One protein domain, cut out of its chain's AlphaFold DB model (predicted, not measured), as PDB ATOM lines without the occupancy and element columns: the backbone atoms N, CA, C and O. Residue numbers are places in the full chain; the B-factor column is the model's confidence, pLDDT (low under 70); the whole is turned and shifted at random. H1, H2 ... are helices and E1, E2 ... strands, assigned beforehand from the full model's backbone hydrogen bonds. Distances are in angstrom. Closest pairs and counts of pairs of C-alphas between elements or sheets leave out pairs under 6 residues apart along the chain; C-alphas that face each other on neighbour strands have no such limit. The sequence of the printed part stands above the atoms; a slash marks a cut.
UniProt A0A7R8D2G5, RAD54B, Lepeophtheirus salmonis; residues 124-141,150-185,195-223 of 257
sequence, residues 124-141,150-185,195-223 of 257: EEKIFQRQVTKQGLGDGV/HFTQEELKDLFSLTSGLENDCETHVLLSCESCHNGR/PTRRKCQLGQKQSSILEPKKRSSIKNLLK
ATOM      1  N   GLU A 124     -16.315 -38.760 -24.778       94.19
ATOM      2  CA  GLU A 124     -16.388 -39.245 -26.165       94.19
ATOM      3  C   GLU A 124     -17.691 -38.816 -26.835       94.19
ATOM      4  O   GLU A 124     -17.690 -38.328 -27.967       94.19
ATOM      5  N   GLU A 125     -18.799 -38.900 -26.103       93.19
ATOM      6  CA  GLU A 125     -20.098 -38.470 -26.597       93.19
ATOM      7  C   GLU A 125     -20.130 -36.949 -26.824       93.19
ATOM      8  O   GLU A 125     -20.601 -36.472 -27.859       93.19
ATOM      9  N   LYS A 126     -19.509 -36.168 -25.934       90.62
ATOM     10  CA  LYS A 126     -19.339 -34.714 -26.107       90.62
ATOM     11  C   LYS A 126     -18.477 -34.358 -27.324       90.62
ATOM     12  O   LYS A 126     -18.769 -33.375 -28.018       90.62
ATOM     13  N   ILE A 127     -17.423 -35.132 -27.598       91.38
ATOM     14  CA  ILE A 127     -16.585 -34.986 -28.798       91.38
ATOM     15  C   ILE A 127     -17.426 -35.257 -30.047       91.38
ATOM     16  O   ILE A 127     -17.425 -34.431 -30.964       91.38
ATOM     17  N   PHE A 128     -18.201 -36.341 -30.062       92.38
ATOM     18  CA  PHE A 128     -19.093 -36.679 -31.170       92.38
ATOM     19  C   PHE A 128     -20.120 -35.576 -31.456       92.38
ATOM     20  O   PHE A 128     -20.234 -35.106 -32.589       92.38
ATOM     21  N   GLN A 129     -20.802 -35.069 -30.425       89.69
ATOM     22  CA  GLN A 129     -21.753 -33.955 -30.552       89.69
ATOM     23  C   GLN A 129     -21.108 -32.724 -31.213       89.69
ATOM     24  O   GLN A 129     -21.731 -32.026 -32.024       89.69
ATOM     25  N   ARG A 130     -19.838 -32.446 -30.890       86.88
ATOM     26  CA  ARG A 130     -19.069 -31.361 -31.515       86.88
ATOM     27  C   ARG A 130     -18.686 -31.680 -32.951       86.88
ATOM     28  O   ARG A 130     -18.802 -30.786 -33.780       86.88
ATOM     29  N   GLN A 131     -18.260 -32.902 -33.263       88.25
ATOM     30  CA  GLN A 131     -17.975 -33.311 -34.640       88.25
ATOM     31  C   GLN A 131     -19.196 -33.099 -35.543       88.25
ATOM     32  O   GLN A 131     -19.076 -32.413 -36.557       88.25
ATOM     33  N   VAL A 132     -20.372 -33.578 -35.125       86.38
ATOM     34  CA  VAL A 132     -21.640 -33.397 -35.854       86.38
ATOM     35  C   VAL A 132     -21.962 -31.916 -36.038       86.38
ATOM     36  O   VAL A 132     -22.341 -31.484 -37.126       86.38
ATOM     37  N   THR A 133     -21.752 -31.108 -34.994       83.31
ATOM     38  CA  THR A 133     -21.956 -29.657 -35.077       83.31
ATOM     39  C   THR A 133     -21.005 -29.014 -36.090       83.31
ATOM     40  O   THR A 133     -21.445 -28.236 -36.929       83.31
ATOM     41  N   LYS A 134     -19.710 -29.365 -36.065       81.56
ATOM     42  CA  LYS A 134     -18.708 -28.849 -37.012       81.56
ATOM     43  C   LYS A 134     -19.023 -29.246 -38.455       81.56
ATOM     44  O   LYS A 134     -18.883 -28.415 -39.344       81.56
ATOM     45  N   GLN A 135     -19.461 -30.483 -38.680       78.50
ATOM     46  CA  GLN A 135     -19.859 -30.965 -40.004       78.50
ATOM     47  C   GLN A 135     -21.086 -30.209 -40.522       78.50
ATOM     48  O   GLN A 135     -21.044 -29.668 -41.620       78.50
ATOM     49  N   GLY A 136     -22.136 -30.073 -39.704       70.94
ATOM     50  CA  GLY A 136     -23.349 -29.356 -40.104       70.94
ATOM     51  C   GLY A 136     -23.166 -27.843 -40.300       70.94
ATOM     52  O   GLY A 136     -23.993 -27.223 -40.958       70.94
ATOM     53  N   LEU A 137     -22.113 -27.238 -39.736       58.09
ATOM     54  CA  LEU A 137     -21.728 -25.846 -40.013       58.09
ATOM     55  C   LEU A 137     -20.899 -25.716 -41.300       58.09
ATOM     56  O   LEU A 137     -21.035 -24.721 -42.011       58.09
ATOM     57  N   GLY A 138     -20.062 -26.714 -41.603       56.19
ATOM     58  CA  GLY A 138     -19.235 -26.748 -42.813       56.19
ATOM     59  C   GLY A 138     -20.046 -26.777 -44.109       56.19
ATOM     60  O   GLY A 138     -19.621 -26.172 -45.088       56.19
ATOM     61  N   ASP A 139     -21.234 -27.390 -44.087       55.12
ATOM     62  CA  ASP A 139     -22.163 -27.416 -45.229       55.12
ATOM     63  C   ASP A 139     -22.856 -26.061 -45.486       55.12
ATOM     64  O   ASP A 139     -23.399 -25.845 -46.568       55.12
ATOM     65  N   GLY A 140     -22.858 -25.143 -44.508       48.12
ATOM     66  CA  GLY A 140     -23.623 -23.890 -44.567       48.12
ATOM     67  C   GLY A 140     -22.803 -22.598 -44.609       48.12
ATOM     68  O   GLY A 140     -23.346 -21.569 -45.003       48.12
ATOM     69  N   VAL A 141     -21.530 -22.594 -44.189       46.78
ATOM     70  CA  VAL A 141     -20.742 -21.353 -44.054       46.78
ATOM     71  C   VAL A 141     -19.254 -21.607 -44.320       46.78
ATOM     72  O   VAL A 141     -18.551 -22.196 -43.499       46.78
ATOM     73  N   HIS A 150     -12.327 -22.452 -29.836       69.06
ATOM     74  CA  HIS A 150     -12.339 -21.915 -28.478       69.06
ATOM     75  C   HIS A 150     -13.496 -22.499 -27.666       69.06
ATOM     76  O   HIS A 150     -14.642 -22.500 -28.106       69.06
ATOM     77  N   PHE A 151     -13.182 -22.997 -26.470       73.44
ATOM     78  CA  PHE A 151     -14.171 -23.424 -25.484       73.44
ATOM     79  C   PHE A 151     -14.474 -22.257 -24.551       73.44
ATOM     80  O   PHE A 151     -13.547 -21.604 -24.066       73.44
ATOM     81  N   THR A 152     -15.751 -22.029 -24.239       83.06
ATOM     82  CA  THR A 152     -16.082 -21.219 -23.059       83.06
ATOM     83  C   THR A 152     -15.742 -22.001 -21.790       83.06
ATOM     84  O   THR A 152     -15.587 -23.227 -21.812       83.06
ATOM     85  N   GLN A 153     -15.635 -21.311 -20.655       81.06
ATOM     86  CA  GLN A 153     -15.361 -21.979 -19.384       81.06
ATOM     87  C   GLN A 153     -16.464 -22.986 -19.023       81.06
ATOM     88  O   GLN A 153     -16.169 -24.063 -18.503       81.06
ATOM     89  N   GLU A 154     -17.728 -22.671 -19.317       80.31
ATOM     90  CA  GLU A 154     -18.849 -23.584 -19.078       80.31
ATOM     91  C   GLU A 154     -18.780 -24.805 -19.992       80.31
ATOM     92  O   GLU A 154     -18.980 -25.927 -19.537       80.31
ATOM     93  N   GLU A 155     -18.447 -24.604 -21.265       80.12
ATOM     94  CA  GLU A 155     -18.283 -25.692 -22.222       80.12
ATOM     95  C   GLU A 155     -17.135 -26.638 -21.863       80.12
ATOM     96  O   GLU A 155     -17.232 -27.843 -22.093       80.12
ATOM     97  N   LEU A 156     -16.054 -26.101 -21.297       84.31
ATOM     98  CA  LEU A 156     -14.936 -26.901 -20.811       84.31
ATOM     99  C   LEU A 156     -15.343 -27.707 -19.570       84.31
ATOM    100  O   LEU A 156     -14.993 -28.878 -19.460       84.31
ATOM    101  N   LYS A 157     -16.142 -27.132 -18.661       84.81
ATOM    102  CA  LYS A 157     -16.721 -27.884 -17.534       84.81
ATOM    103  C   LYS A 157     -17.684 -28.977 -18.007       84.81
ATOM    104  O   LYS A 157     -17.649 -30.080 -17.475       84.81
ATOM    105  N   ASP A 158     -18.529 -28.692 -18.994       83.81
ATOM    106  CA  ASP A 158     -19.455 -29.670 -19.577       83.81
ATOM    107  C   ASP A 158     -18.714 -30.863 -20.194       83.81
ATOM    108  O   ASP A 158     -19.114 -32.009 -19.990       83.81
ATOM    109  N   LEU A 159     -17.591 -30.599 -20.863       86.00
ATOM    110  CA  LEU A 159     -16.764 -31.616 -21.504       86.00
ATOM    111  C   LEU A 159     -16.240 -32.688 -20.533       86.00
ATOM    112  O   LEU A 159     -16.103 -33.846 -20.913       86.00
ATOM    113  N   PHE A 160     -15.959 -32.300 -19.288       87.56
ATOM    114  CA  PHE A 160     -15.468 -33.190 -18.232       87.56
ATOM    115  C   PHE A 160     -16.556 -33.557 -17.210       87.56
ATOM    116  O   PHE A 160     -16.247 -33.929 -16.077       87.56
ATOM    117  N   SER A 161     -17.833 -33.424 -17.581       86.62
ATOM    118  CA  SER A 161     -18.942 -33.975 -16.799       86.62
ATOM    119  C   SER A 161     -19.282 -35.391 -17.264       86.62
ATOM    120  O   SER A 161     -19.106 -35.711 -18.435       86.62
ATOM    121  N   LEU A 162     -19.741 -36.229 -16.333       88.06
ATOM    122  CA  LEU A 162     -20.215 -37.584 -16.621       88.06
ATOM    123  C   LEU A 162     -21.720 -37.634 -16.377       88.06
ATOM    124  O   LEU A 162     -22.172 -37.325 -15.271       88.06
ATOM    125  N   THR A 163     -22.476 -38.053 -17.382       86.81
ATOM    126  CA  THR A 163     -23.920 -38.283 -17.270       86.81
ATOM    127  C   THR A 163     -24.164 -39.772 -17.030       86.81
ATOM    128  O   THR A 163     -23.687 -40.615 -17.780       86.81
ATOM    129  N   SER A 164     -24.853 -40.116 -15.943       86.38
ATOM    130  CA  SER A 164     -25.191 -41.500 -15.566       86.38
ATOM    131  C   SER A 164     -26.708 -41.710 -15.573       86.38
ATOM    132  O   SER A 164     -27.451 -40.735 -15.630       86.38
ATOM    133  N   GLY A 165     -27.175 -42.962 -15.497       81.62
ATOM    134  CA  GLY A 165     -28.613 -43.287 -15.516       81.62
ATOM    135  C   GLY A 165     -29.228 -43.359 -16.920       81.62
ATOM    136  O   GLY A 165     -30.433 -43.223 -17.073       81.62
ATOM    137  N   LEU A 166     -28.402 -43.556 -17.952       80.56
ATOM    138  CA  LEU A 166     -28.812 -43.654 -19.357       80.56
ATOM    139  C   LEU A 166     -28.795 -45.120 -19.825       80.56
ATOM    140  O   LEU A 166     -28.082 -45.463 -20.760       80.56
ATOM    141  N   GLU A 167     -29.512 -46.007 -19.131       77.56
ATOM    142  CA  GLU A 167     -29.464 -47.456 -19.411       77.56
ATOM    143  C   GLU A 167     -30.032 -47.798 -20.801       77.56
ATOM    144  O   GLU A 167     -29.420 -48.565 -21.539       77.56
ATOM    145  N   ASN A 168     -31.124 -47.135 -21.200       82.00
ATOM    146  CA  ASN A 168     -31.815 -47.331 -22.485       82.00
ATOM    147  C   ASN A 168     -31.817 -46.057 -23.356       82.00
ATOM    148  O   ASN A 168     -32.757 -45.809 -24.120       82.00
ATOM    149  N   ASP A 169     -30.816 -45.193 -23.177       87.31
ATOM    150  CA  ASP A 169     -30.715 -43.912 -23.878       87.31
ATOM    151  C   ASP A 169     -29.247 -43.458 -24.005       87.31
ATOM    152  O   ASP A 169     -28.309 -44.151 -23.599       87.31
ATOM    153  N   CYS A 170     -29.025 -42.284 -24.589       90.62
ATOM    154  CA  CYS A 170     -27.734 -41.610 -24.604       90.62
ATOM    155  C   CYS A 170     -27.902 -40.095 -24.458       90.62
ATOM    156  O   CYS A 170     -28.959 -39.533 -24.753       90.62
ATOM    157  N   GLU A 171     -26.857 -39.400 -24.011       90.19
ATOM    158  CA  GLU A 171     -26.958 -37.963 -23.751       90.19
ATOM    159  C   GLU A 171     -27.262 -37.181 -25.037       90.19
ATOM    160  O   GLU A 171     -28.028 -36.221 -25.035       90.19
ATOM    161  N   THR A 172     -26.709 -37.623 -26.162       90.81
ATOM    162  CA  THR A 172     -26.943 -37.044 -27.484       90.81
ATOM    163  C   THR A 172     -28.412 -37.119 -27.866       90.81
ATOM    164  O   THR A 172     -28.949 -36.126 -28.347       90.81
ATOM    165  N   HIS A 173     -29.077 -38.251 -27.636       90.50
ATOM    166  CA  HIS A 173     -30.495 -38.409 -27.952       90.50
ATOM    167  C   HIS A 173     -31.383 -37.560 -27.031       90.50
ATOM    168  O   HIS A 173     -32.260 -36.847 -27.523       90.50
ATOM    169  N   VAL A 174     -31.081 -37.502 -25.728       86.94
ATOM    170  CA  VAL A 174     -31.763 -36.596 -24.781       86.94
ATOM    171  C   VAL A 174     -31.666 -35.133 -25.241       86.94
ATOM    172  O   VAL A 174     -32.664 -34.409 -25.256       86.94
ATOM    173  N   LEU A 175     -30.485 -34.702 -25.701       85.06
ATOM    174  CA  LEU A 175     -30.259 -33.354 -26.239       85.06
ATOM    175  C   LEU A 175     -31.024 -33.060 -27.537       85.06
ATOM    176  O   LEU A 175     -31.276 -31.890 -27.838       85.06
ATOM    177  N   LEU A 176     -31.365 -34.085 -28.323       85.38
ATOM    178  CA  LEU A 176     -32.167 -33.923 -29.537       85.38
ATOM    179  C   LEU A 176     -33.642 -33.661 -29.225       85.38
ATOM    180  O   LEU A 176     -34.317 -33.070 -30.070       85.38
ATOM    181  N   SER A 177     -34.123 -34.079 -28.045       82.69
ATOM    182  CA  SER A 177     -35.542 -34.040 -27.664       82.69
ATOM    183  C   SER A 177     -36.427 -34.658 -28.759       82.69
ATOM    184  O   SER A 177     -37.330 -34.011 -29.288       82.69
ATOM    185  N   CYS A 178     -36.099 -35.888 -29.169       80.62
ATOM    186  CA  CYS A 178     -36.701 -36.554 -30.324       80.62
ATOM    187  C   CYS A 178     -38.173 -36.928 -30.080       80.62
ATOM    188  O   CYS A 178     -38.477 -37.915 -29.413       80.62
ATOM    189  N   GLU A 179     -39.102 -36.173 -30.664       78.25
ATOM    190  CA  GLU A 179     -40.550 -36.403 -30.520       78.25
ATOM    191  C   GLU A 179     -40.995 -37.771 -31.073       78.25
ATOM    192  O   GLU A 179     -41.863 -38.433 -30.500       78.25
ATOM    193  N   SER A 180     -40.357 -38.235 -32.152       74.19
ATOM    194  CA  SER A 180     -40.678 -39.497 -32.832       74.19
ATOM    195  C   SER A 180     -40.457 -40.727 -31.949       74.19
ATOM    196  O   SER A 180     -41.227 -41.681 -32.020       74.19
ATOM    197  N   CYS A 181     -39.435 -40.696 -31.091       72.38
ATOM    198  CA  CYS A 181     -39.104 -41.798 -30.185       72.38
ATOM    199  C   CYS A 181     -39.934 -41.765 -28.892       72.38
ATOM    200  O   CYS A 181     -40.095 -42.790 -28.233       72.38
ATOM    201  N   HIS A 182     -40.505 -40.609 -28.532       62.81
ATOM    202  CA  HIS A 182     -41.386 -40.477 -27.369       62.81
ATOM    203  C   HIS A 182     -42.815 -40.970 -27.639       62.81
ATOM    204  O   HIS A 182     -43.427 -41.549 -26.745       62.81
ATOM    205  N   ASN A 183     -43.331 -40.832 -28.865       49.31
ATOM    206  CA  ASN A 183     -44.698 -41.258 -29.202       49.31
ATOM    207  C   ASN A 183     -44.904 -42.790 -29.240       49.31
ATOM    208  O   ASN A 183     -46.046 -43.244 -29.184       49.31
ATOM    209  N   GLY A 184     -43.830 -43.588 -29.292       45.72
ATOM    210  CA  GLY A 184     -43.880 -45.054 -29.162       45.72
ATOM    211  C   GLY A 184     -43.854 -45.559 -27.713       45.72
ATOM    212  O   GLY A 184     -44.290 -46.677 -27.447       45.72
ATOM    213  N   ARG A 185     -43.415 -44.728 -26.755       49.34
ATOM    214  CA  ARG A 185     -43.439 -45.026 -25.313       49.34
ATOM    215  C   ARG A 185     -44.806 -44.647 -24.739       49.34
ATOM    216  O   ARG A 185     -44.952 -43.658 -24.025       49.34
ATOM    217  N   PRO A 195     -31.323 -38.540 -15.353       61.53
ATOM    218  CA  PRO A 195     -29.917 -38.680 -15.668       61.53
ATOM    219  C   PRO A 195     -29.088 -37.863 -14.682       61.53
ATOM    220  O   PRO A 195     -29.171 -36.635 -14.599       61.53
ATOM    221  N   THR A 196     -28.293 -38.564 -13.879       72.31
ATOM    222  CA  THR A 196     -27.566 -37.946 -12.780       72.31
ATOM    223  C   THR A 196     -26.246 -37.428 -13.312       72.31
ATOM    224  O   THR A 196     -25.388 -38.190 -13.764       72.31
ATOM    225  N   ARG A 197     -26.063 -36.111 -13.259       74.31
ATOM    226  CA  ARG A 197     -24.880 -35.466 -13.821       74.31
ATOM    227  C   ARG A 197     -23.803 -35.257 -12.763       74.31
ATOM    228  O   ARG A 197     -23.919 -34.391 -11.894       74.31
ATOM    229  N   ARG A 198     -22.709 -36.012 -12.856       75.31
ATOM    230  CA  ARG A 198     -21.511 -35.771 -12.043       75.31
ATOM    231  C   ARG A 198     -20.757 -34.571 -12.607       75.31
ATOM    232  O   ARG A 198     -20.368 -34.549 -13.775       75.31
ATOM    233  N   LYS A 199     -20.573 -33.552 -11.767       72.75
ATOM    234  CA  LYS A 199     -19.905 -32.299 -12.143       72.75
ATOM    235  C   LYS A 199     -18.420 -32.524 -12.442       72.75
ATOM    236  O   LYS A 199     -17.790 -33.409 -11.866       72.75
ATOM    237  N   CYS A 200     -17.873 -31.661 -13.299       69.62
ATOM    238  CA  CYS A 200     -16.439 -31.571 -13.555       69.62
ATOM    239  C   CYS A 200     -15.663 -31.389 -12.245       69.62
ATOM    240  O   CYS A 200     -15.995 -30.526 -11.432       69.62
ATOM    241  N   GLN A 201     -14.628 -32.207 -12.059       72.56
ATOM    242  CA  GLN A 201     -13.782 -32.207 -10.862       72.56
ATOM    243  C   GLN A 201     -12.635 -31.181 -10.941       72.56
ATOM    244  O   GLN A 201     -11.888 -31.014  -9.980       72.56
ATOM    245  N   LEU A 202     -12.495 -30.475 -12.070       62.66
ATOM    246  CA  LEU A 202     -11.464 -29.460 -12.288       62.66
ATOM    247  C   LEU A 202     -11.990 -28.060 -11.915       62.66
ATOM    248  O   LEU A 202     -12.838 -27.495 -12.606       62.66
ATOM    249  N   GLY A 203     -11.432 -27.477 -10.846       51.25
ATOM    250  CA  GLY A 203     -11.599 -26.066 -10.467       51.25
ATOM    251  C   GLY A 203     -12.700 -25.779  -9.433       51.25
ATOM    252  O   GLY A 203     -13.866 -26.130  -9.603       51.25
ATOM    253  N   GLN A 204     -12.335 -25.079  -8.352       56.06
ATOM    254  CA  GLN A 204     -13.259 -24.621  -7.308       56.06
ATOM    255  C   GLN A 204     -14.131 -23.446  -7.781       56.06
ATOM    256  O   GLN A 204     -13.630 -22.353  -8.024       56.06
ATOM    257  N   LYS A 205     -15.446 -23.676  -7.852       46.03
ATOM    258  CA  LYS A 205     -16.565 -22.856  -7.329       46.03
ATOM    259  C   LYS A 205     -17.848 -23.242  -8.062       46.03
ATOM    260  O   LYS A 205     -17.856 -23.452  -9.277       46.03
ATOM    261  N   GLN A 206     -18.914 -23.366  -7.273       51.69
ATOM    262  CA  GLN A 206     -20.263 -23.720  -7.701       51.69
ATOM    263  C   GLN A 206     -20.705 -22.857  -8.887       51.69
ATOM    264  O   GLN A 206     -20.668 -21.633  -8.822       51.69
ATOM    265  N   SER A 207     -21.161 -23.506  -9.952       38.03
ATOM    266  CA  SER A 207     -22.009 -22.886 -10.963       38.03
ATOM    267  C   SER A 207     -23.245 -23.764 -11.158       38.03
ATOM    268  O   SER A 207     -23.170 -24.996 -11.045       38.03
ATOM    269  N   SER A 208     -24.376 -23.095 -11.347       38.78
ATOM    270  CA  SER A 208     -25.707 -23.643 -11.590       38.78
ATOM    271  C   SER A 208     -25.714 -24.674 -12.721       38.78
ATOM    272  O   SER A 208     -24.863 -24.660 -13.612       38.78
ATOM    273  N   ILE A 209     -26.677 -25.596 -12.650       42.31
ATOM    274  CA  ILE A 209     -27.011 -26.515 -13.740       42.31
ATOM    275  C   ILE A 209     -27.457 -25.631 -14.909       42.31
ATOM    276  O   ILE A 209     -28.483 -24.965 -14.818       42.31
ATOM    277  N   LEU A 210     -26.637 -25.538 -15.951       42.56
ATOM    278  CA  LEU A 210     -26.980 -24.798 -17.160       42.56
ATOM    279  C   LEU A 210     -27.740 -25.723 -18.102       42.56
ATOM    280  O   LEU A 210     -27.290 -26.843 -18.366       42.56
ATOM    281  N   GLU A 211     -28.855 -25.224 -18.625       40.53
ATOM    282  CA  GLU A 211     -29.563 -25.872 -19.719       40.53
ATOM    283  C   GLU A 211     -28.664 -25.955 -20.962       40.53
ATOM    284  O   GLU A 211     -27.923 -25.010 -21.270       40.53
ATOM    285  N   PRO A 212     -28.693 -27.080 -21.691       45.00
ATOM    286  CA  PRO A 212     -27.886 -27.242 -22.885       45.00
ATOM    287  C   PRO A 212     -28.294 -26.212 -23.945       45.00
ATOM    288  O   PRO A 212     -29.426 -26.194 -24.427       45.00
ATOM    289  N   LYS A 213     -27.353 -25.349 -24.354       46.31
ATOM    290  CA  LYS A 213     -27.562 -24.451 -25.499       46.31
ATOM    291  C   LYS A 213     -27.904 -25.296 -26.731       46.31
ATOM    292  O   LYS A 213     -27.092 -26.122 -27.150       46.31
ATOM    293  N   LYS A 214     -29.084 -25.066 -27.324       44.50
ATOM    294  CA  LYS A 214     -29.544 -25.697 -28.575       44.50
ATOM    295  C   LYS A 214     -28.479 -25.550 -29.666       44.50
ATOM    296  O   LYS A 214     -28.329 -24.483 -30.258       44.50
ATOM    297  N   ARG A 215     -27.752 -26.630 -29.964       54.31
ATOM    298  CA  ARG A 215     -26.844 -26.698 -31.116       54.31
ATOM    299  C   ARG A 215     -27.670 -27.063 -32.346       54.31
ATOM    300  O   ARG A 215     -28.028 -28.220 -32.531       54.31
ATOM    301  N   SER A 216     -28.012 -26.077 -33.174       55.88
ATOM    302  CA  SER A 216     -28.887 -26.245 -34.350       55.88
ATOM    303  C   SER A 216     -28.439 -27.371 -35.292       55.88
ATOM    304  O   SER A 216     -29.281 -28.113 -35.786       55.88
ATOM    305  N   SER A 217     -27.130 -27.553 -35.476       64.44
ATOM    306  CA  SER A 217     -26.550 -28.568 -36.367       64.44
ATOM    307  C   SER A 217     -26.642 -30.005 -35.842       64.44
ATOM    308  O   SER A 217     -26.558 -30.938 -36.640       64.44
ATOM    309  N   ILE A 218     -26.858 -30.221 -34.536       75.19
ATOM    310  CA  ILE A 218     -27.014 -31.583 -33.999       75.19
ATOM    311  C   ILE A 218     -28.317 -32.234 -34.470       75.19
ATOM    312  O   ILE A 218     -28.387 -33.450 -34.609       75.19
ATOM    313  N   LYS A 219     -29.311 -31.412 -34.840       75.75
ATOM    314  CA  LYS A 219     -30.602 -31.850 -35.378       75.75
ATOM    315  C   LYS A 219     -30.485 -32.671 -36.659       75.75
ATOM    316  O   LYS A 219     -31.428 -33.372 -36.998       75.75
ATOM    317  N   ASN A 220     -29.347 -32.642 -37.356       79.19
ATOM    318  CA  ASN A 220     -29.104 -33.540 -38.487       79.19
ATOM    319  C   ASN A 220     -29.208 -35.020 -38.090       79.19
ATOM    320  O   ASN A 220     -29.625 -35.833 -38.913       79.19
ATOM    321  N   LEU A 221     -28.910 -35.357 -36.831       84.88
ATOM    322  CA  LEU A 221     -29.093 -36.709 -36.306       84.88
ATOM    323  C   LEU A 221     -30.568 -37.115 -36.195       84.88
ATOM    324  O   LEU A 221     -30.842 -38.306 -36.203       84.88
ATOM    325  N   LEU A 222     -31.530 -36.181 -36.170       85.19
ATOM    326  CA  LEU A 222     -32.966 -36.515 -36.203       85.19
ATOM    327  C   LEU A 222     -33.378 -37.227 -37.500       85.19
ATOM    328  O   LEU A 222     -34.425 -37.856 -37.540       85.19
ATOM    329  N   LYS A 223     -32.575 -37.116 -38.567       86.94
ATOM    330  CA  LYS A 223     -32.819 -37.811 -39.841       86.94
ATOM    331  C   LYS A 223     -32.378 -39.278 -39.811       86.94
ATOM    332  O   LYS A 223     -32.673 -40.012 -40.746       86.94
TER     333      LYS A 223
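Overview. This is residues 124 to 141, 150 to 185 and 195 to 223 of the 257 residues of the protein "RAD54B" of Lepeophtheirus salmonis (UniProt A0A7R8D2G5). A small two-stranded ribbon, E1 and E2, lies towards one end of a flat model, and a cluster of three helices, H1, H3 and H5, makes the other part, with H5 crossing both H1 and H3. H2 leads into the ribbon, H4 lies beyond H3, and the long unnamed stretch of residues 199 to 215 runs from the ribbon back to H5. The printed part has 83 residues, with five named helices and two named strands in the order H1 H2 E1 H3 H4 E2 H5; the sheet, in the order E1 - E2, is antiparallel and the class is mostly helix. The whole is only just compact, close to loose, with a radius of gyration of the C-alphas of 14.2 A and spans of 40 by 38 by 20 A.

Along the chain. The sheet holds E1, residues 162 to 164, and E2, residues 196 to 198; C-alpha 162 is at (-20.215, -37.584, -16.621). H1, residues 124 to 138, is the longest helix, 21.0 A from C-alpha 124 at (-16.388, -39.245, -26.165) to C-alpha 138. H2 is residues 153 to 159, 10.0 A long. H3 is residues 171 to 176 and H4 residues 179 to 182. H5, residues 216 to 223, is 13.4 A long and ends with C-alpha 223 at (-32.819, -37.811, -39.841).

Arrangement. E1 and E2 are antiparallel neighbours at 156 degrees; N 164 and O 196 are 3.0 A apart and N 198 and O 162 2.8 A, both within hydrogen-bond range. The closest C-alphas of E1 and H3, those of Thr 163 and Glu 171, are 7.2 A apart. H3 touches H5, closest at the C-alphas of Leu 176 and Lys 219, 6.4 A, about perpendicular at 87 degrees. H1 touches H5, closest at the C-alphas of Thr 133 and Ser 217, 4.9 A, about perpendicular at 79 degrees. H1 and H3 only just touch, with 3 pairs of C-alphas within 8 A and residues 125 to 129 of H1 alone; their tilt of 34.5 degrees is shallow, only just short of steep. H1 and H2 are close but not clearly touching, with the C-alphas of Lys 126 and Leu 159 6.1 A apart. H4 touches no helix. Every O i to N i+4 pair is within hydrogen-bond range in H1, H2 and H3; H5 has 0 of 4 but 5 of 5 O i to N i+3 pairs, and H4 is too short for an i+4 pair.

Size, cuts and confidence. The C-alphas farthest apart, those of Gly 184 and Gln 204, are 42.8 A apart. Residues 142 to 149 and 186 to 194 are not printed, with C-alpha gaps of 17.7 A and 17.8 A. The link from E2 to H5 is long, 17 residues. The mean pLDDT of the printed part is 72.6, with 28 residues under 70, among them 202 to 217.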